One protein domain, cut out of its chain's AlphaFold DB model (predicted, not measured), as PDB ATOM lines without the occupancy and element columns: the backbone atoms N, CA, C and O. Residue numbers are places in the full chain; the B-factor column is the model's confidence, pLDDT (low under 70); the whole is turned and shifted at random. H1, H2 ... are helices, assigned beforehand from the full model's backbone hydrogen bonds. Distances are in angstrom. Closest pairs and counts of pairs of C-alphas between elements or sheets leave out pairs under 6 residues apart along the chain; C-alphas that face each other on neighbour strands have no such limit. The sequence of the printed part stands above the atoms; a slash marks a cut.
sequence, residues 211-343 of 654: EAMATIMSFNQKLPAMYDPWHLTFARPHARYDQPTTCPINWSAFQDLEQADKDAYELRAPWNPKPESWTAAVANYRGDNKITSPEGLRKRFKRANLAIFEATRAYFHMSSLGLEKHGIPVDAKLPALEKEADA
ATOM      1  N   GLU A 211     190.811 154.761 111.803       74.31
ATOM      2  CA  GLU A 211     190.172 155.977 111.289       74.31
ATOM      3  C   GLU A 211     189.546 155.737 109.914       74.31
ATOM      4  O   GLU A 211     188.390 156.083 109.701       74.31
ATOM      5  N   ALA A 212     190.261 155.075 109.000       78.31
ATOM      6  CA  ALA A 212     189.719 154.731 107.694       78.31
ATOM      7  C   ALA A 212     188.560 153.727 107.801       78.31
ATOM      8  O   ALA A 212     187.597 153.851 107.049       78.31
ATOM      9  N   MET A 213     188.584 152.787 108.753       78.81
ATOM     10  CA  MET A 213     187.439 151.909 109.028       78.81
ATOM     11  C   MET A 213     186.251 152.683 109.605       78.81
ATOM     12  O   MET A 213     185.131 152.485 109.140       78.81
ATOM     13  N   ALA A 214     186.476 153.598 110.554       81.25
ATOM     14  CA  ALA A 214     185.431 154.471 111.085       81.25
ATOM     15  C   ALA A 214     184.801 155.309 109.964       81.25
ATOM     16  O   ALA A 214     183.581 155.330 109.819       81.25
ATOM     17  N   THR A 215     185.614 155.899 109.082       85.81
ATOM     18  CA  THR A 215     185.123 156.570 107.875       85.81
ATOM     19  C   THR A 215     184.349 155.605 106.969       85.81
ATOM     20  O   THR A 215     183.273 155.943 106.501       85.81
ATOM     21  N   ILE A 216     184.814 154.380 106.732       87.38
ATOM     22  CA  ILE A 216     184.080 153.424 105.885       87.38
ATOM     23  C   ILE A 216     182.718 153.058 106.500       87.38
ATOM     24  O   ILE A 216     181.734 152.947 105.776       87.38
ATOM     25  N   MET A 217     182.627 152.903 107.822       91.94
ATOM     26  CA  MET A 217     181.385 152.509 108.499       91.94
ATOM     27  C   MET A 217     180.401 153.672 108.696       91.94
ATOM     28  O   MET A 217     179.187 153.454 108.746       91.94
ATOM     29  N   SER A 218     180.902 154.906 108.794       95.75
ATOM     30  CA  SER A 218     180.091 156.115 108.968       95.75
ATOM     31  C   SER A 218     179.517 156.672 107.666       95.75
ATOM     32  O   SER A 218     178.708 157.601 107.730       95.75
ATOM     33  N   PHE A 219     179.885 156.124 106.503       97.00
ATOM     34  CA  PHE A 219     179.380 156.574 105.209       97.00
ATOM     35  C   PHE A 219     178.802 155.418 104.371       97.00
ATOM     36  O   PHE A 219     179.451 154.411 104.123       97.00
ATOM     37  N   ASN A 220     177.576 155.591 103.871       96.50
ATOM     38  CA  ASN A 220     176.890 154.662 102.963       96.50
ATOM     39  C   ASN A 220     177.409 154.736 101.515       96.50
ATOM     40  O   ASN A 220     177.027 153.927 100.671       96.50
ATOM     41  N   GLN A 221     178.223 155.744 101.202       95.62
ATOM     42  CA  GLN A 221     178.795 155.985  99.880       95.62
ATOM     43  C   GLN A 221     180.267 156.360 100.024       95.62
ATOM     44  O   GLN A 221     180.662 157.003 100.999       95.62
ATOM     45  N   LYS A 222     181.082 155.996  99.030       95.62
ATOM     46  CA  LYS A 222     182.490 156.394  98.986       95.62
ATOM     47  C   LYS A 222     182.587 157.916  98.882       95.62
ATOM     48  O   LYS A 222     182.098 158.497  97.918       95.62
ATOM     49  N   LEU A 223     183.270 158.528  99.846       96.81
ATOM     50  CA  LEU A 223     183.510 159.965  99.857       96.81
ATOM     51  C   LEU A 223     184.267 160.437  98.601       96.81
ATOM     52  O   LEU A 223     185.167 159.729  98.132       96.81
ATOM     53  N   PRO A 224     183.965 161.644  98.085       96.75
ATOM     54  CA  PRO A 224     184.756 162.268  97.033       96.75
ATOM     55  C   PRO A 224     186.207 162.477  97.474       96.75
ATOM     56  O   PRO A 224     186.517 162.494  98.670       96.75
ATOM     57  N   ALA A 225     187.102 162.666  96.503       95.94
ATOM     58  CA  ALA A 225     188.492 162.986  96.794       95.94
ATOM     59  C   ALA A 225     188.590 164.257  97.653       95.94
ATOM     60  O   ALA A 225     187.786 165.185  97.535       95.94
ATOM     61  N   MET A 226     189.572 164.286  98.546       96.00
ATOM     62  CA  MET A 226     189.927 165.512  99.251       96.00
ATOM     63  C   MET A 226     190.570 166.508  98.276       96.00
ATOM     64  O   MET A 226     191.204 166.087  97.310       96.00
ATOM     65  N   TYR A 227     190.412 167.811  98.523       90.75
ATOM     66  CA  TYR A 227     191.049 168.844  97.694       90.75
ATOM     67  C   TYR A 227     192.570 168.704  97.719       90.75
ATOM     68  O   TYR A 227     193.144 168.648  98.797       90.75
ATOM     69  N   ASP A 228     193.222 168.660  96.559       88.38
ATOM     70  CA  ASP A 228     194.678 168.555  96.447       88.38
ATOM     71  C   ASP A 228     195.176 169.465  95.306       88.38
ATOM     72  O   ASP A 228     194.586 169.419  94.221       88.38
ATOM     73  N   PRO A 229     196.215 170.297  95.517       90.06
ATOM     74  CA  PRO A 229     196.974 170.469  96.758       90.06
ATOM     75  C   PRO A 229     196.194 171.213  97.860       90.06
ATOM     76  O   PRO A 229     195.313 172.023  97.584       90.06
ATOM     77  N   TRP A 230     196.516 170.937  99.130       92.75
ATOM     78  CA  TRP A 230     195.948 171.646 100.285       92.75
ATOM     79  C   TRP A 230     197.041 172.322 101.108       92.75
ATOM     80  O   TRP A 230     197.798 171.668 101.822       92.75
ATOM     81  N   HIS A 231     197.118 173.646 101.006       90.06
ATOM     82  CA  HIS A 231     198.209 174.444 101.577       90.06
ATOM     83  C   HIS A 231     197.892 175.046 102.957       90.06
ATOM     84  O   HIS A 231     198.713 175.764 103.527       90.06
ATOM     85  N   LEU A 232     196.702 174.782 103.500       93.00
ATOM     86  CA  LEU A 232     196.250 175.333 104.778       93.00
ATOM     87  C   LEU A 232     196.580 174.390 105.942       93.00
ATOM     88  O   LEU A 232     196.615 173.173 105.796       93.00
ATOM     89  N   THR A 233     196.792 174.958 107.132       92.75
ATOM     90  CA  THR A 233     197.271 174.222 108.320       92.75
ATOM     91  C   THR A 233     196.201 173.391 109.034       92.75
ATOM     92  O   THR A 233     196.512 172.705 110.003       92.75
ATOM     93  N   PHE A 234     194.934 173.491 108.631       94.50
ATOM     94  CA  PHE A 234     193.822 172.750 109.229       94.50
ATOM     95  C   PHE A 234     193.364 171.605 108.317       94.50
ATOM     96  O   PHE A 234     193.735 171.547 107.145       94.50
ATOM     97  N   ALA A 235     192.555 170.692 108.869       94.38
ATOM     98  CA  ALA A 235     192.123 169.474 108.186       94.38
ATOM     99  C   ALA A 235     191.545 169.757 106.793       94.38
ATOM    100  O   ALA A 235     190.800 170.716 106.589       94.38
ATOM    101  N   ARG A 236     191.881 168.896 105.839       95.38
ATOM    102  CA  ARG A 236     191.539 169.043 104.426       95.38
ATOM    103  C   ARG A 236     190.073 168.675 104.165       95.38
ATOM    104  O   ARG A 236     189.651 167.603 104.603       95.38
ATOM    105  N   PRO A 237     189.285 169.512 103.471       97.25
ATOM    106  CA  PRO A 237     187.905 169.184 103.149       97.25
ATOM    107  C   PRO A 237     187.828 168.143 102.029       97.25
ATOM    108  O   PRO A 237     188.651 168.118 101.108       97.25
ATOM    109  N   HIS A 238     186.773 167.337 102.059       97.25
ATOM    110  CA  HIS A 238     186.343 166.555 100.907       97.25
ATOM    111  C   HIS A 238     185.676 167.452  99.862       97.25
ATOM    112  O   HIS A 238     184.934 168.388 100.195       97.25
ATOM    113  N   ALA A 239     185.909 167.138  98.586       96.75
ATOM    114  CA  ALA A 239     185.117 167.682  97.495       96.75
ATOM    115  C   ALA A 239     183.639 167.296  97.648       96.75
ATOM    116  O   ALA A 239     183.274 166.368  98.374       96.75
ATOM    117  N   ARG A 240     182.770 168.039  96.969       96.81
ATOM    118  CA  ARG A 240     181.357 167.673  96.825       96.81
ATOM    119  C   ARG A 240     181.217 166.624  95.728       96.81
ATOM    120  O   ARG A 240     182.092 166.506  94.876       96.81
ATOM    121  N   TYR A 241     180.114 165.885  95.736       96.75
ATOM    122  CA  TYR A 241     179.765 165.035  94.600       96.75
ATOM    123  C   TYR A 241     179.430 165.908  93.385       96.75
ATOM    124  O   TYR A 241     178.848 166.983  93.537       96.75
ATOM    125  N   ASP A 242     179.759 165.435  92.182       96.38
ATOM    126  CA  ASP A 242     179.497 166.156  90.926       96.38
ATOM    127  C   ASP A 242     178.005 166.205  90.566       96.38
ATOM    128  O   ASP A 242     177.548 167.081  89.827       96.38
ATOM    129  N   GLN A 243     177.229 165.266  91.107       96.00
ATOM    130  CA  GLN A 243     175.789 165.158  90.916       96.00
ATOM    131  C   GLN A 243     175.080 165.123  92.274       96.00
ATOM    132  O   GLN A 243     175.676 164.683  93.257       96.00
ATOM    133  N   PRO A 244     173.817 165.578  92.357       97.12
ATOM    134  CA  PRO A 244     173.018 165.398  93.561       97.12
ATOM    135  C   PRO A 244     172.882 163.913  93.913       97.12
ATOM    136  O   PRO A 244     172.427 163.122  93.086       97.12
ATOM    137  N   THR A 245     173.246 163.542  95.137       96.88
ATOM    138  CA  THR A 245     173.136 162.172  95.652       96.88
ATOM    139  C   THR A 245     172.314 162.130  96.938       96.88
ATOM    140  O   THR A 245     172.064 163.152  97.589       96.88
ATOM    141  N   THR A 246     171.867 160.928  97.308       97.31
ATOM    142  CA  THR A 246     171.285 160.678  98.633       97.31
ATOM    143  C   THR A 246     172.334 160.880  99.727       97.31
ATOM    144  O   THR A 246     173.533 160.866  99.448       97.31
ATOM    145  N   CYS A 247     171.879 161.068 100.970       97.94
ATOM    146  CA  CYS A 247     172.762 161.292 102.111       97.94
ATOM    147  C   CYS A 247     173.853 160.213 102.195       97.94
ATOM    148  O   CYS A 247     173.528 159.031 102.347       97.94
ATOM    149  N   PRO A 248     175.142 160.591 102.099       97.88
ATOM    150  CA  PRO A 248     176.227 159.637 102.191       97.88
ATOM    151  C   PRO A 248     176.484 159.238 103.644       97.88
ATOM    152  O   PRO A 248     177.232 158.300 103.852       97.88
ATOM    153  N   ILE A 249     175.905 159.918 104.642       98.12
ATOM    154  CA  ILE A 249     176.106 159.609 106.062       98.12
ATOM    155  C   ILE A 249     175.317 158.355 106.440       98.12
ATOM    156  O   ILE A 249     174.118 158.252 106.182       98.12
ATOM    157  N   ASN A 250     175.980 157.417 107.107       97.94
ATOM    158  CA  ASN A 250     175.324 156.298 107.758       97.94
ATOM    159  C   ASN A 250     174.850 156.703 109.161       97.94
ATOM    160  O   ASN A 250     175.587 156.612 110.144       97.94
ATOM    161  N   TRP A 251     173.597 157.145 109.272       98.06
ATOM    162  CA  TRP A 251     173.040 157.638 110.536       98.06
ATOM    163  C   TRP A 251     172.962 156.608 111.667       98.06
ATOM    164  O   TRP A 251     172.783 157.014 112.818       98.06
ATOM    165  N   SER A 252     173.108 155.306 111.387       97.06
ATOM    166  CA  SER A 252     173.180 154.286 112.439       97.06
ATOM    167  C   SER A 252     174.469 154.379 113.261       97.06
ATOM    168  O   SER A 252     174.486 153.925 114.403       97.06
ATOM    169  N   ALA A 253     175.525 154.989 112.706       96.88
ATOM    170  CA  ALA A 253     176.784 155.254 113.403       96.88
ATOM    171  C   ALA A 253     176.702 156.456 114.367       96.88
ATOM    172  O   ALA A 253     177.613 156.665 115.160       96.88
ATOM    173  N   PHE A 254     175.611 157.233 114.327       97.31
ATOM    174  CA  PHE A 254     175.427 158.458 115.112       97.31
ATOM    175  C   PHE A 254     174.144 158.377 115.948       97.31
ATOM    176  O   PHE A 254     173.145 159.052 115.672       97.31
ATOM    177  N   GLN A 255     174.143 157.493 116.946       96.81
ATOM    178  CA  GLN A 255     172.964 157.223 117.782       96.81
ATOM    179  C   GLN A 255     172.639 158.379 118.738       96.81
ATOM    180  O   GLN A 255     171.466 158.623 119.005       96.81
ATOM    181  N   ASP A 256     173.653 159.142 119.154       96.31
ATOM    182  CA  ASP A 256     173.509 160.264 120.093       96.31
ATOM    183  C   ASP A 256     172.906 161.531 119.461       96.31
ATOM    184  O   ASP A 256     172.546 162.477 120.165       96.31
ATOM    185  N   LEU A 257     172.786 161.576 118.130       97.31
ATOM    186  CA  LEU A 257     172.158 162.698 117.437       97.31
ATOM    187  C   LEU A 257     170.634 162.557 117.427       97.31
ATOM    188  O   LEU A 257     170.086 161.553 116.965       97.31
ATOM    189  N   GLU A 258     169.945 163.622 117.842       96.06
ATOM    190  CA  GLU A 258     168.495 163.753 117.682       96.06
ATOM    191  C   GLU A 258     168.102 163.674 116.199       96.06
ATOM    192  O   GLU A 258     168.797 164.216 115.336       96.06
ATOM    193  N   GLN A 259     166.933 163.098 115.891       95.44
ATOM    194  CA  GLN A 259     166.436 163.018 114.509       95.44
ATOM    195  C   GLN A 259     166.373 164.397 113.834       95.44
ATOM    196  O   GLN A 259     166.803 164.547 112.699       95.44
ATOM    197  N   ALA A 260     165.963 165.435 114.566       93.81
ATOM    198  CA  ALA A 260     165.910 166.799 114.045       93.81
ATOM    199  C   ALA A 260     167.291 167.384 113.671       93.81
ATOM    200  O   ALA A 260     167.365 168.308 112.861       93.81
ATOM    201  N   ASP A 261     168.387 166.885 114.255       96.06
ATOM    202  CA  ASP A 261     169.747 167.282 113.870       96.06
ATOM    203  C   ASP A 261     170.183 166.581 112.582       96.06
ATOM    204  O   ASP A 261     170.769 167.222 111.707       96.06
ATOM    205  N   LYS A 262     169.819 165.300 112.439       96.81
ATOM    206  CA  LYS A 262     170.004 164.515 111.210       96.81
ATOM    207  C   LYS A 262     169.227 165.146 110.055       96.81
ATOM    208  O   LYS A 262     169.825 165.469 109.033       96.81
ATOM    209  N   ASP A 263     167.947 165.456 110.266       95.19
ATOM    210  CA  ASP A 263     167.079 166.111 109.280       95.19
ATOM    211  C   ASP A 263     167.642 167.475 108.850       95.19
ATOM    212  O   ASP A 263     167.652 167.807 107.668       95.19
ATOM    213  N   ALA A 264     168.159 168.273 109.793       95.56
ATOM    214  CA  ALA A 264     168.777 169.562 109.479       95.56
ATOM    215  C   ALA A 264     170.051 169.416 108.628       95.56
ATOM    216  O   ALA A 264     170.313 170.255 107.760       95.56
ATOM    217  N   TYR A 265     170.843 168.369 108.873       97.62
ATOM    218  CA  TYR A 265     172.017 168.043 108.066       97.62
ATOM    219  C   TYR A 265     171.627 167.586 106.660       97.62
ATOM    220  O   TYR A 265     172.176 168.092 105.678       97.62
ATOM    221  N   GLU A 266     170.637 166.694 106.560       97.19
ATOM    222  CA  GLU A 266     170.150 166.186 105.279       97.19
ATOM    223  C   GLU A 266     169.535 167.265 104.404       97.19
ATOM    224  O   GLU A 266     169.818 167.330 103.212       97.19
ATOM    225  N   LEU A 267     168.756 168.158 105.006       95.94
ATOM    226  CA  LEU A 267     168.086 169.231 104.290       95.94
ATOM    227  C   LEU A 267     169.067 170.249 103.706       95.94
ATOM    228  O   LEU A 267     168.868 170.767 102.611       95.94
ATOM    229  N   ARG A 268     170.164 170.519 104.422       96.50
ATOM    230  CA  ARG A 268     171.252 171.365 103.919       96.50
ATOM    231  C   ARG A 268     172.021 170.677 102.788       96.50
ATOM    232  O   ARG A 268     172.505 171.374 101.895       96.50
ATOM    233  N   ALA A 269     172.147 169.350 102.851       97.56
ATOM    234  CA  ALA A 269     172.864 168.495 101.907       97.56
ATOM    235  C   ALA A 269     174.268 169.024 101.532       97.56
ATOM    236  O   ALA A 269     174.533 169.295 100.357       97.56
ATOM    237  N   PRO A 270     175.188 169.204 102.504       97.81
ATOM    238  CA  PRO A 270     176.501 169.823 102.274       97.81
ATOM    239  C   PRO A 270     177.387 169.086 101.254       97.81
ATOM    240  O   PRO A 270     178.302 169.686 100.694       97.81
ATOM    241  N   TRP A 271     177.103 167.807 100.995       98.06
ATOM    242  CA  TRP A 271     177.814 166.965 100.032       98.06
ATOM    243  C   TRP A 271     177.397 167.193  98.572       98.06
ATOM    244  O   TRP A 271     178.139 166.813  97.668       98.06
ATOM    245  N   ASN A 272     176.231 167.796  98.322       97.69
ATOM    246  CA  ASN A 272     175.732 168.042  96.969       97.69
ATOM    247  C   ASN A 272     176.453 169.235  96.315       97.69
ATOM    248  O   ASN A 272     176.902 170.131  97.027       97.69
ATOM    249  N   PRO A 273     176.512 169.336  94.970       96.50
ATOM    250  CA  PRO A 273     177.229 170.424  94.290       96.50
ATOM    251  C   PRO A 273     176.715 171.821  94.672       96.50
ATOM    252  O   PRO A 273     177.489 172.771  94.830       96.50
ATOM    253  N   LYS A 274     175.392 171.938  94.859       96.38
ATOM    254  CA  LYS A 274     174.688 173.163  95.262       96.38
ATOM    255  C   LYS A 274     173.863 172.910  96.533       96.38
ATOM    256  O   LYS A 274     172.656 172.707  96.426       96.38
ATOM    257  N   PRO A 275     174.491 172.913  97.720       95.75
ATOM    258  CA  PRO A 275     173.794 172.711  98.986       95.75
ATOM    259  C   PRO A 275     172.706 173.777  99.202       95.75
ATOM    260  O   PRO A 275     172.938 174.954  98.896       95.75
ATOM    261  N   GLU A 276     171.553 173.412  99.770       95.62
ATOM    262  CA  GLU A 276     170.395 174.313  99.906       95.62
ATOM    263  C   GLU A 276     170.697 175.528 100.788       95.62
ATOM    264  O   GLU A 276     171.211 175.385 101.895       95.62
ATOM    265  N   SER A 277     170.350 176.740 100.351       94.69
ATOM    266  CA  SER A 277     170.506 177.922 101.209       94.69
ATOM    267  C   SER A 277     169.719 177.759 102.516       94.69
ATOM    268  O   SER A 277     168.696 177.081 102.545       94.69
ATOM    269  N   TRP A 278     170.144 178.417 103.600       91.81
ATOM    270  CA  TRP A 278     169.419 178.341 104.877       91.81
ATOM    271  C   TRP A 278     167.946 178.740 104.748       91.81
ATOM    272  O   TRP A 278     167.095 178.151 105.401       91.81
ATOM    273  N   THR A 279     167.633 179.706 103.884       92.94
ATOM    274  CA  THR A 279     166.254 180.127 103.612       92.94
ATOM    275  C   THR A 279     165.449 179.036 102.906       92.94
ATOM    276  O   THR A 279     164.301 178.809 103.276       92.94
ATOM    277  N   ALA A 280     166.045 178.349 101.924       94.25
ATOM    278  CA  ALA A 280     165.404 177.232 101.229       94.25
ATOM    279  C   ALA A 280     165.214 176.032 102.165       94.25
ATOM    280  O   ALA A 280     164.103 175.521 102.280       94.25
ATOM    281  N   ALA A 281     166.250 175.685 102.931       93.06
ATOM    282  CA  ALA A 281     166.189 174.613 103.910       93.06
ATOM    283  C   ALA A 281     165.094 174.879 104.956       93.06
ATOM    284  O   ALA A 281     164.288 174.011 105.251       93.06
ATOM    285  N   VAL A 282     164.965 176.105 105.472       92.25
ATOM    286  CA  VAL A 282     163.871 176.445 106.403       92.25
ATOM    287  C   VAL A 282     162.492 176.292 105.754       92.25
ATOM    288  O   VAL A 282     161.582 175.788 106.404       92.25
ATOM    289  N   ALA A 283     162.329 176.690 104.489       92.06
ATOM    290  CA  ALA A 283     161.062 176.541 103.772       92.06
ATOM    291  C   ALA A 283     160.691 175.069 103.510       92.06
ATOM    292  O   ALA A 283     159.509 174.727 103.476       92.06
ATOM    293  N   ASN A 284     161.695 174.204 103.354       91.88
ATOM    294  CA  ASN A 284     161.526 172.780 103.076       91.88
ATOM    295  C   ASN A 284     161.454 171.908 104.344       91.88
ATOM    296  O   ASN A 284     161.124 170.725 104.249       91.88
ATOM    297  N   TYR A 285     161.739 172.457 105.529       90.38
ATOM    298  CA  TYR A 285     161.759 171.694 106.775       90.38
ATOM    299  C   TYR A 285     160.336 171.308 107.204       90.38
ATOM    300  O   TYR A 285     159.524 172.164 107.550       90.38
ATOM    301  N   ARG A 286     160.034 170.003 107.202       82.50
ATOM    302  CA  ARG A 286     158.708 169.450 107.549       82.50
ATOM    303  C   ARG A 286     158.639 168.780 108.925       82.50
ATOM    304  O   ARG A 286     157.668 168.086 109.198       82.50
ATOM    305  N   GLY A 287     159.656 168.946 109.768       76.31
ATOM    306  CA  GLY A 287     159.694 168.292 111.077       76.31
ATOM    307  C   GLY A 287     158.563 168.753 112.007       76.31
ATOM    308  O   GLY A 287     158.204 169.929 112.016       76.31
ATOM    309  N   ASP A 288     158.063 167.835 112.838       70.06
ATOM    310  CA  ASP A 288     156.874 167.983 113.706       70.06
ATOM    311  C   ASP A 288     156.965 169.065 114.803       70.06
ATOM    312  O   ASP A 288     156.027 169.272 115.576       70.06
ATOM    313  N   ASN A 289     158.070 169.805 114.887       60.59
ATOM    314  CA  ASN A 289     158.293 170.785 115.941       60.59
ATOM    315  C   ASN A 289     158.182 172.223 115.429       60.59
ATOM    316  O   ASN A 289     158.916 172.647 114.539       60.59
ATOM    317  N   LYS A 290     157.273 172.969 116.076       63.50
ATOM    318  CA  LYS A 290     157.089 174.429 116.039       63.50
ATOM    319  C   LYS A 290     158.342 175.177 115.565       63.50
ATOM    320  O   LYS A 290     159.322 175.252 116.298       63.50
ATOM    321  N   ILE A 291     158.235 175.761 114.371       56.00
ATOM    322  CA  ILE A 291     159.049 176.849 113.807       56.00
ATOM    323  C   ILE A 291     160.500 176.839 114.313       56.00
ATOM    324  O   ILE A 291     160.888 177.607 115.198       56.00
ATOM    325  N   THR A 292     161.338 176.006 113.704       66.88
ATOM    326  CA  THR A 292     162.781 176.233 113.714       66.88
ATOM    327  C   THR A 292     163.039 177.512 112.930       66.88
ATOM    328  O   THR A 292     163.013 177.539 111.702       66.88
ATOM    329  N   SER A 293     163.279 178.610 113.647       89.56
ATOM    330  CA  SER A 293     163.875 179.799 113.042       89.56
ATOM    331  C   SER A 293     165.126 179.393 112.239       89.56
ATOM    332  O   SER A 293     165.754 178.378 112.566       89.56
ATOM    333  N   PRO A 294     165.547 180.169 111.222       91.88
ATOM    334  CA  PRO A 294     166.766 179.866 110.469       91.88
ATOM    335  C   PRO A 294     167.985 179.604 111.361       91.88
ATOM    336  O   PRO A 294     168.787 178.715 111.090       91.88
ATOM    337  N   GLU A 295     168.076 180.319 112.483       93.56
ATOM    338  CA  GLU A 295     169.122 180.115 113.484       93.56
ATOM    339  C   GLU A 295     168.971 178.790 114.253       93.56
ATOM    340  O   GLU A 295     169.966 178.141 114.566       93.56
ATOM    341  N   GLY A 296     167.740 178.349 114.527       93.12
ATOM    342  CA  GLY A 296     167.466 177.034 115.106       93.12
ATOM    343  C   GLY A 296     167.958 175.899 114.206       93.12
ATOM    344  O   GLY A 296     168.723 175.052 114.663       93.12
ATOM    345  N   LEU A 297     167.599 175.923 112.917       93.94
ATOM    346  CA  LEU A 297     168.059 174.927 111.939       93.94
ATOM    347  C   LEU A 297     169.590 174.940 111.796       93.94
ATOM    348  O   LEU A 297     170.234 173.893 111.779       93.94
ATOM    349  N   ARG A 298     170.190 176.136 111.795       95.12
ATOM    350  CA  ARG A 298     171.643 176.326 111.741       95.12
ATOM    351  C   ARG A 298     172.369 175.706 112.938       95.12
ATOM    352  O   ARG A 298     173.416 175.087 112.763       95.12
ATOM    353  N   LYS A 299     171.836 175.859 114.154       95.44
ATOM    354  CA  LYS A 299     172.398 175.239 115.367       95.44
ATOM    355  C   LYS A 299     172.311 173.715 115.323       95.44
ATOM    356  O   LYS A 299     173.272 173.055 115.700       95.44
ATOM    357  N   ARG A 300     171.200 173.170 114.824       95.50
ATOM    358  CA  ARG A 300     171.017 171.723 114.636       95.50
ATOM    359  C   ARG A 300     172.023 171.145 113.644       95.50
ATOM    360  O   ARG A 300     172.740 170.209 113.984       95.50
ATOM    361  N   PHE A 301     172.189 171.797 112.491       97.00
ATOM    362  CA  PHE A 301     173.231 171.444 111.526       97.00
ATOM    363  C   PHE A 301     174.630 171.465 112.149       97.00
ATOM    364  O   PHE A 301     175.388 170.523 111.958       97.00
ATOM    365  N   LYS A 302     174.975 172.514 112.916       97.44
ATOM    366  CA  LYS A 302     176.279 172.607 113.598       97.44
ATOM    367  C   LYS A 302     176.550 171.400 114.494       97.44
ATOM    368  O   LYS A 302     177.664 170.895 114.475       97.44
ATOM    369  N   ARG A 303     175.549 170.948 115.262       97.88
ATOM    370  CA  ARG A 303     175.676 169.771 116.139       97.88
ATOM    371  C   ARG A 303     175.933 168.500 115.334       97.88
ATOM    372  O   ARG A 303     176.887 167.793 115.633       97.88
ATOM    373  N   ALA A 304     175.141 168.256 114.288       98.06
ATOM    374  CA  ALA A 304     175.326 167.095 113.421       98.06
ATOM    375  C   ALA A 304     176.685 167.113 112.701       98.06
ATOM    376  O   ALA A 304     177.400 166.117 112.709       98.06
ATOM    377  N   ASN A 305     177.072 168.258 112.132       98.25
ATOM    378  CA  ASN A 305     178.333 168.412 111.407       98.25
ATOM    379  C   ASN A 305     179.551 168.211 112.319       98.25
ATOM    380  O   ASN A 305     180.506 167.551 111.926       98.25
ATOM    381  N   LEU A 306     179.497 168.741 113.548       98.00
ATOM    382  CA  LEU A 306     180.541 168.530 114.547       98.00
ATOM    383  C   LEU A 306     180.661 167.050 114.924       98.00
ATOM    384  O   LEU A 306     181.763 166.521 114.879       98.00
ATOM    385  N   ALA A 307     179.546 166.372 115.210       98.06
ATOM    386  CA  ALA A 307     179.560 164.950 115.555       98.06
ATOM    387  C   ALA A 307     180.115 164.074 114.416       98.06
ATOM    388  O   ALA A 307     180.918 163.176 114.659       98.06
ATOM    389  N   ILE A 308     179.743 164.366 113.162       97.88
ATOM    390  CA  ILE A 308     180.298 163.682 111.981       97.88
ATOM    391  C   ILE A 308     181.809 163.908 111.892       97.88
ATOM    392  O   ILE A 308     182.562 162.949 111.713       97.88
ATOM    393  N   PHE A 309     182.268 165.152 112.044       97.81
ATOM    394  CA  PHE A 309     183.688 165.480 111.961       97.81
ATOM    395  C   PHE A 309     184.504 164.879 113.114       97.81
ATOM    396  O   PHE A 309     185.605 164.385 112.889       97.81
ATOM    397  N   GLU A 310     183.992 164.888 114.344       96.31
ATOM    398  CA  GLU A 310     184.671 164.290 115.498       96.31
ATOM    399  C   GLU A 310     184.844 162.775 115.329       96.31
ATOM    400  O   GLU A 310     185.916 162.259 115.643       96.31
ATOM    401  N   ALA A 311     183.846 162.087 114.767       96.06
ATOM    402  CA  ALA A 311     183.900 160.644 114.543       96.06
ATOM    403  C   ALA A 311     184.748 160.234 113.327       96.06
ATOM    404  O   ALA A 311     185.383 159.185 113.348       96.06
ATOM    405  N   THR A 312     184.739 161.029 112.253       96.19
ATOM    406  CA  THR A 312     185.272 160.596 110.943       96.19
ATOM    407  C   THR A 312     186.433 161.431 110.425       96.19
ATOM    408  O   THR A 312     187.037 161.066 109.420       96.19
ATOM    409  N   ARG A 313     186.695 162.588 111.047       96.31
ATOM    410  CA  ARG A 313     187.583 163.654 110.548       96.31
ATOM    411  C   ARG A 313     187.239 164.172 109.146       96.31
ATOM    412  O   ARG A 313     187.997 164.963 108.588       96.31
ATOM    413  N   ALA A 314     186.086 163.794 108.594       96.88
ATOM    414  CA  ALA A 314     185.626 164.211 107.281       96.88
ATOM    415  C   ALA A 314     184.625 165.369 107.384       96.88
ATOM    416  O   ALA A 314     183.741 165.394 108.239       96.88
ATOM    417  N   TYR A 315     184.753 166.331 106.474       97.88
ATOM    418  CA  TYR A 315     183.777 167.393 106.244       97.88
ATOM    419  C   TYR A 315     183.829 167.831 104.778       97.88
ATOM    420  O   TYR A 315     184.832 167.617 104.097       97.88
ATOM    421  N   PHE A 316     182.748 168.435 104.283       97.50
ATOM    422  CA  PHE A 316     182.645 168.877 102.890       97.50
ATOM    423  C   PHE A 316     183.055 170.344 102.724       97.50
ATOM    424  O   PHE A 316     182.851 171.177 103.613       97.50
ATOM    425  N   HIS A 317     183.603 170.674 101.554       95.50
ATOM    426  CA  HIS A 317     184.022 172.033 101.209       95.50
ATOM    427  C   HIS A 317     182.875 173.056 101.286       95.50
ATOM    428  O   HIS A 317     181.729 172.797 100.895       95.50
ATOM    429  N   MET A 318     183.189 174.228 101.850       91.06
ATOM    430  CA  MET A 318     182.240 175.271 102.272       91.06
ATOM    431  C   MET A 318     181.061 174.735 103.106       91.06
ATOM    432  O   MET A 318     179.896 175.086 102.877       91.06
ATOM    433  N   SER A 319     181.336 173.803 104.016       95.25
ATOM    434  CA  SER A 319     180.412 173.366 105.065       95.25
ATOM    435  C   SER A 319     181.145 173.166 106.394       95.25
ATOM    436  O   SER A 319     180.918 172.195 107.108       95.25
ATOM    437  N   SER A 320     182.028 174.103 106.747       96.44
ATOM    438  CA  SER A 320     182.827 174.091 107.982       96.44
ATOM    439  C   SER A 320     182.084 174.607 109.215       96.44
ATOM    440  O   SER A 320     182.640 174.702 110.310       96.44
ATOM    441  N   LEU A 321     180.817 174.982 109.058       96.88
ATOM    442  CA  LEU A 321     180.026 175.563 110.128       96.88
ATOM    443  C   LEU A 321     179.929 174.607 111.337       96.88
ATOM    444  O   LEU A 321     179.393 173.506 111.213       96.88
ATOM    445  N   GLY A 322     180.374 175.066 112.512       96.44
ATOM    446  CA  GLY A 322     180.402 174.271 113.748       96.44
ATOM    447  C   GLY A 322     181.758 173.631 114.064       96.44
ATOM    448  O   GLY A 322     181.910 173.084 115.154       96.44
ATOM    449  N   LEU A 323     182.737 173.719 113.157       98.19
ATOM    450  CA  LEU A 323     184.058 173.098 113.297       98.19
ATOM    451  C   LEU A 323     185.145 174.073 113.786       98.19
ATOM    452  O   LEU A 323     186.330 173.740 113.793       98.19
ATOM    453  N   GLU A 324     184.760 175.271 114.239       97.12
ATOM    454  CA  GLU A 324     185.695 176.333 114.632       97.12
ATOM    455  C   GLU A 324     186.613 175.903 115.791       97.12
ATOM    456  O   GLU A 324     187.763 176.334 115.874       97.12
ATOM    457  N   LYS A 325     186.133 175.004 116.660       96.94
ATOM    458  CA  LYS A 325     186.910 174.432 117.774       96.94
ATOM    459  C   LYS A 325     188.081 173.554 117.317       96.94
ATOM    460  O   LYS A 325     189.017 173.371 118.085       96.94
ATOM    461  N   HIS A 326     188.047 173.051 116.084       96.88
ATOM    462  CA  HIS A 326     189.118 172.250 115.483       96.88
ATOM    463  C   HIS A 326     190.047 173.085 114.590       96.88
ATOM    464  O   HIS A 326     190.772 172.538 113.763       96.88
ATOM    465  N   GLY A 327     190.006 174.416 114.716       96.62
ATOM    466  CA  GLY A 327     190.827 175.324 113.914       96.62
ATOM    467  C   GLY A 327     190.354 175.491 112.467       96.62
ATOM    468  O   GLY A 327     191.027 176.169 111.696       96.62
ATOM    469  N   ILE A 328     189.202 174.918 112.094       97.00
ATOM    470  CA  ILE A 328     188.638 175.059 110.749       97.00
ATOM    471  C   ILE A 328     187.844 176.377 110.684       97.00
ATOM    472  O   ILE A 328     186.867 176.553 111.418       97.00
ATOM    473  N   PRO A 329     188.237 177.336 109.829       96.31
ATOM    474  CA  PRO A 329     187.570 178.625 109.719       96.31
ATOM    475  C   PRO A 329     186.185 178.486 109.080       96.31
ATOM    476  O   PRO A 329     185.956 177.641 108.219       96.31
ATOM    477  N   VAL A 330     185.259 179.367 109.467       95.31
ATOM    478  CA  VAL A 330     183.894 179.422 108.911       95.31
ATOM    479  C   VAL A 330     183.929 179.678 107.399       95.31
ATOM    480  O   VAL A 330     184.706 180.517 106.948       95.31
ATOM    481  N   ASP A 331     183.021 179.044 106.650       90.88
ATOM    482  CA  ASP A 331     182.846 179.129 105.185       90.88
ATOM    483  C   ASP A 331     183.075 180.510 104.561       90.88
ATOM    484  O   ASP A 331     183.677 180.617 103.501       90.88
ATOM    485  N   ALA A 332     182.634 181.588 105.215       91.69
ATOM    486  CA  ALA A 332     182.796 182.946 104.695       91.69
ATOM    487  C   ALA A 332     184.268 183.403 104.589       91.69
ATOM    488  O   ALA A 332     184.568 184.307 103.814       91.69
ATOM    489  N   LYS A 333     185.174 182.812 105.377       92.75
ATOM    490  CA  LYS A 333     186.609 183.138 105.402       92.75
ATOM    491  C   LYS A 333     187.457 182.186 104.556       92.75
ATOM    492  O   LYS A 333     188.553 182.570 104.165       92.75
ATOM    493  N   LEU A 334     186.956 180.980 104.272       90.62
ATOM    494  CA  LEU A 334     187.674 179.934 103.532       90.62
ATOM    495  C   LEU A 334     188.198 180.415 102.163       90.62
ATOM    496  O   LEU A 334     189.403 180.320 101.962       90.62
ATOM    497  N   PRO A 335     187.391 181.048 101.285       92.25
ATOM    498  CA  PRO A 335     187.870 181.485  99.967       92.25
ATOM    499  C   PRO A 335     189.007 182.514 100.016       92.25
ATOM    500  O   PRO A 335     189.853 182.557  99.127       92.25
ATOM    501  N   ALA A 336     189.025 183.374 101.040       93.81
ATOM    502  CA  ALA A 336     190.091 184.358 101.209       93.81
ATOM    503  C   ALA A 336     191.403 183.688 101.643       93.81
ATOM    504  O   ALA A 336     192.460 184.053 101.138       93.81
ATOM    505  N   LEU A 337     191.314 182.696 102.534       92.44
ATOM    506  CA  LEU A 337     192.461 181.927 103.014       92.44
ATOM    507  C   LEU A 337     193.026 181.005 101.931       92.44
ATOM    508  O   LEU A 337     194.240 180.938 101.788       92.44
ATOM    509  N   GLU A 338     192.168 180.338 101.153       92.50
ATOM    510  CA  GLU A 338     192.581 179.525  99.999       92.50
ATOM    511  C   GLU A 338     193.360 180.387  98.997       92.50
ATOM    512  O   GLU A 338     194.504 180.083  98.680       92.50
ATOM    513  N   LYS A 339     192.817 181.554  98.622       94.12
ATOM    514  CA  LYS A 339     193.497 182.490  97.715       94.12
ATOM    515  C   LYS A 339     194.842 182.996  98.253       94.12
ATOM    516  O   LYS A 339     195.773 183.200  97.476       94.12
ATOM    517  N   GLU A 340     194.941 183.259  99.555       93.44
ATOM    518  CA  GLU A 340     196.193 183.685 100.193       93.44
ATOM    519  C   GLU A 340     197.231 182.556 100.199       93.44
ATOM    520  O   GLU A 340     198.400 182.796  99.894       93.44
ATOM    521  N   ALA A 341     196.803 181.327 100.490       91.50
ATOM    522  CA  ALA A 341     197.668 180.156 100.508       91.50
ATOM    523  C   ALA A 341     198.168 179.786  99.105       91.50
ATOM    524  O   ALA A 341     199.358 179.519  98.946       91.50
ATOM    525  N   ASP A 342     197.305 179.860  98.089       91.12
ATOM    526  CA  ASP A 342     197.680 179.638  96.691       91.12
ATOM    527  C   ASP A 342     198.693 180.690  96.222       91.12
ATOM    528  O   ASP A 342     199.736 180.347  95.671       91.12
ATOM    529  N   ALA A 343     198.463 181.972  96.533       93.19
ATOM    530  CA  ALA A 343     199.405 183.043  96.203       93.19
ATOM    531  C   ALA A 343     200.762 182.871  96.912       93.19
ATOM    532  O   ALA A 343     201.816 183.126  96.324       93.19
TER     533      ALA A 343
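Overview. This is residues 211 to 343 of the 654 residues of an uncharacterized protein of Stagonospora sp. SRC1lsM3a (UniProt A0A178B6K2). One long helix, H4, has short helices set crosswise to it, H2 and H3 toward its beginning and H1 at its last residues, while H5 lies at one far end of the domain and touches no helix. Much of the remainder is loop: the long link of residues 219 to 258 swings out from H1 toward the end where H5 lies and returns to H2, and residues 313 to 333 lead from H4 to H5. The printed part has 133 residues with five named helices, H1 to H5 in that order along the chain, and no named strand. The class is all helix, although helices hold 54 of the 133 printed residues, under half. The whole is compact, with a radius of gyration of the C-alphas of 14.7 A and spans of 47 by 32 by 30 A.

Along the chain. H1 is residues 211 to 218, beginning with C-alpha 211 at (190.172, 155.977, 111.289). H2 is residues 259 to 268 and measures 14.3 A from first to last C-alpha. H3 is residues 278 to 284. H4, the longest helix, is residues 294 to 312 and measures 26.7 A, from C-alpha 294 at (166.766, 179.866, 110.469) to C-alpha 312 at (185.272, 160.596, 110.943). H5 is residues 334 to 343, measures 14.2 A and ends with C-alpha 343 at (199.405, 183.043, 96.203).

Arrangement. H4 is the hub, touching three helices. With residues 311 to 312 alone it touches H1, opposite ways at a steep tilt of 48 degrees; the closest C-alphas, of Thr 215 and Thr 312, are 5.1 A apart. With residues 297 to 305 alone it touches H2, about perpendicular at 83 degrees; the closest C-alphas, of Asp 261 and Arg 300, are 4.7 A apart. With residues 294 to 298 alone it touches H3, about perpendicular at 80 degrees; the closest C-alphas, of Val 282 and Pro 294, are 6.1 A apart. H2 and H3 touch, opposite ways at a steep tilt of 66 degrees, with the C-alphas of Leu 267 and Ala 281 closest at 5.7 A. H5 is apart from H1, H2, H3 and H4. In H1, H2, H3, H4 and H5 every O i to N i+4 pair is within hydrogen-bond range.

Size, cuts and confidence. The two C-alphas farthest apart in the domain, of Asp 288 and Ala 343, are 48.4 A apart. The printed part has no cut. The links H1 to H2, of 40 residues, and H4 to H5, of 21 residues, are long; H2 to H3 and H3 to H4 are short. The mean pLDDT of the printed part is 93.2, and residues 289 to 292 are under 70.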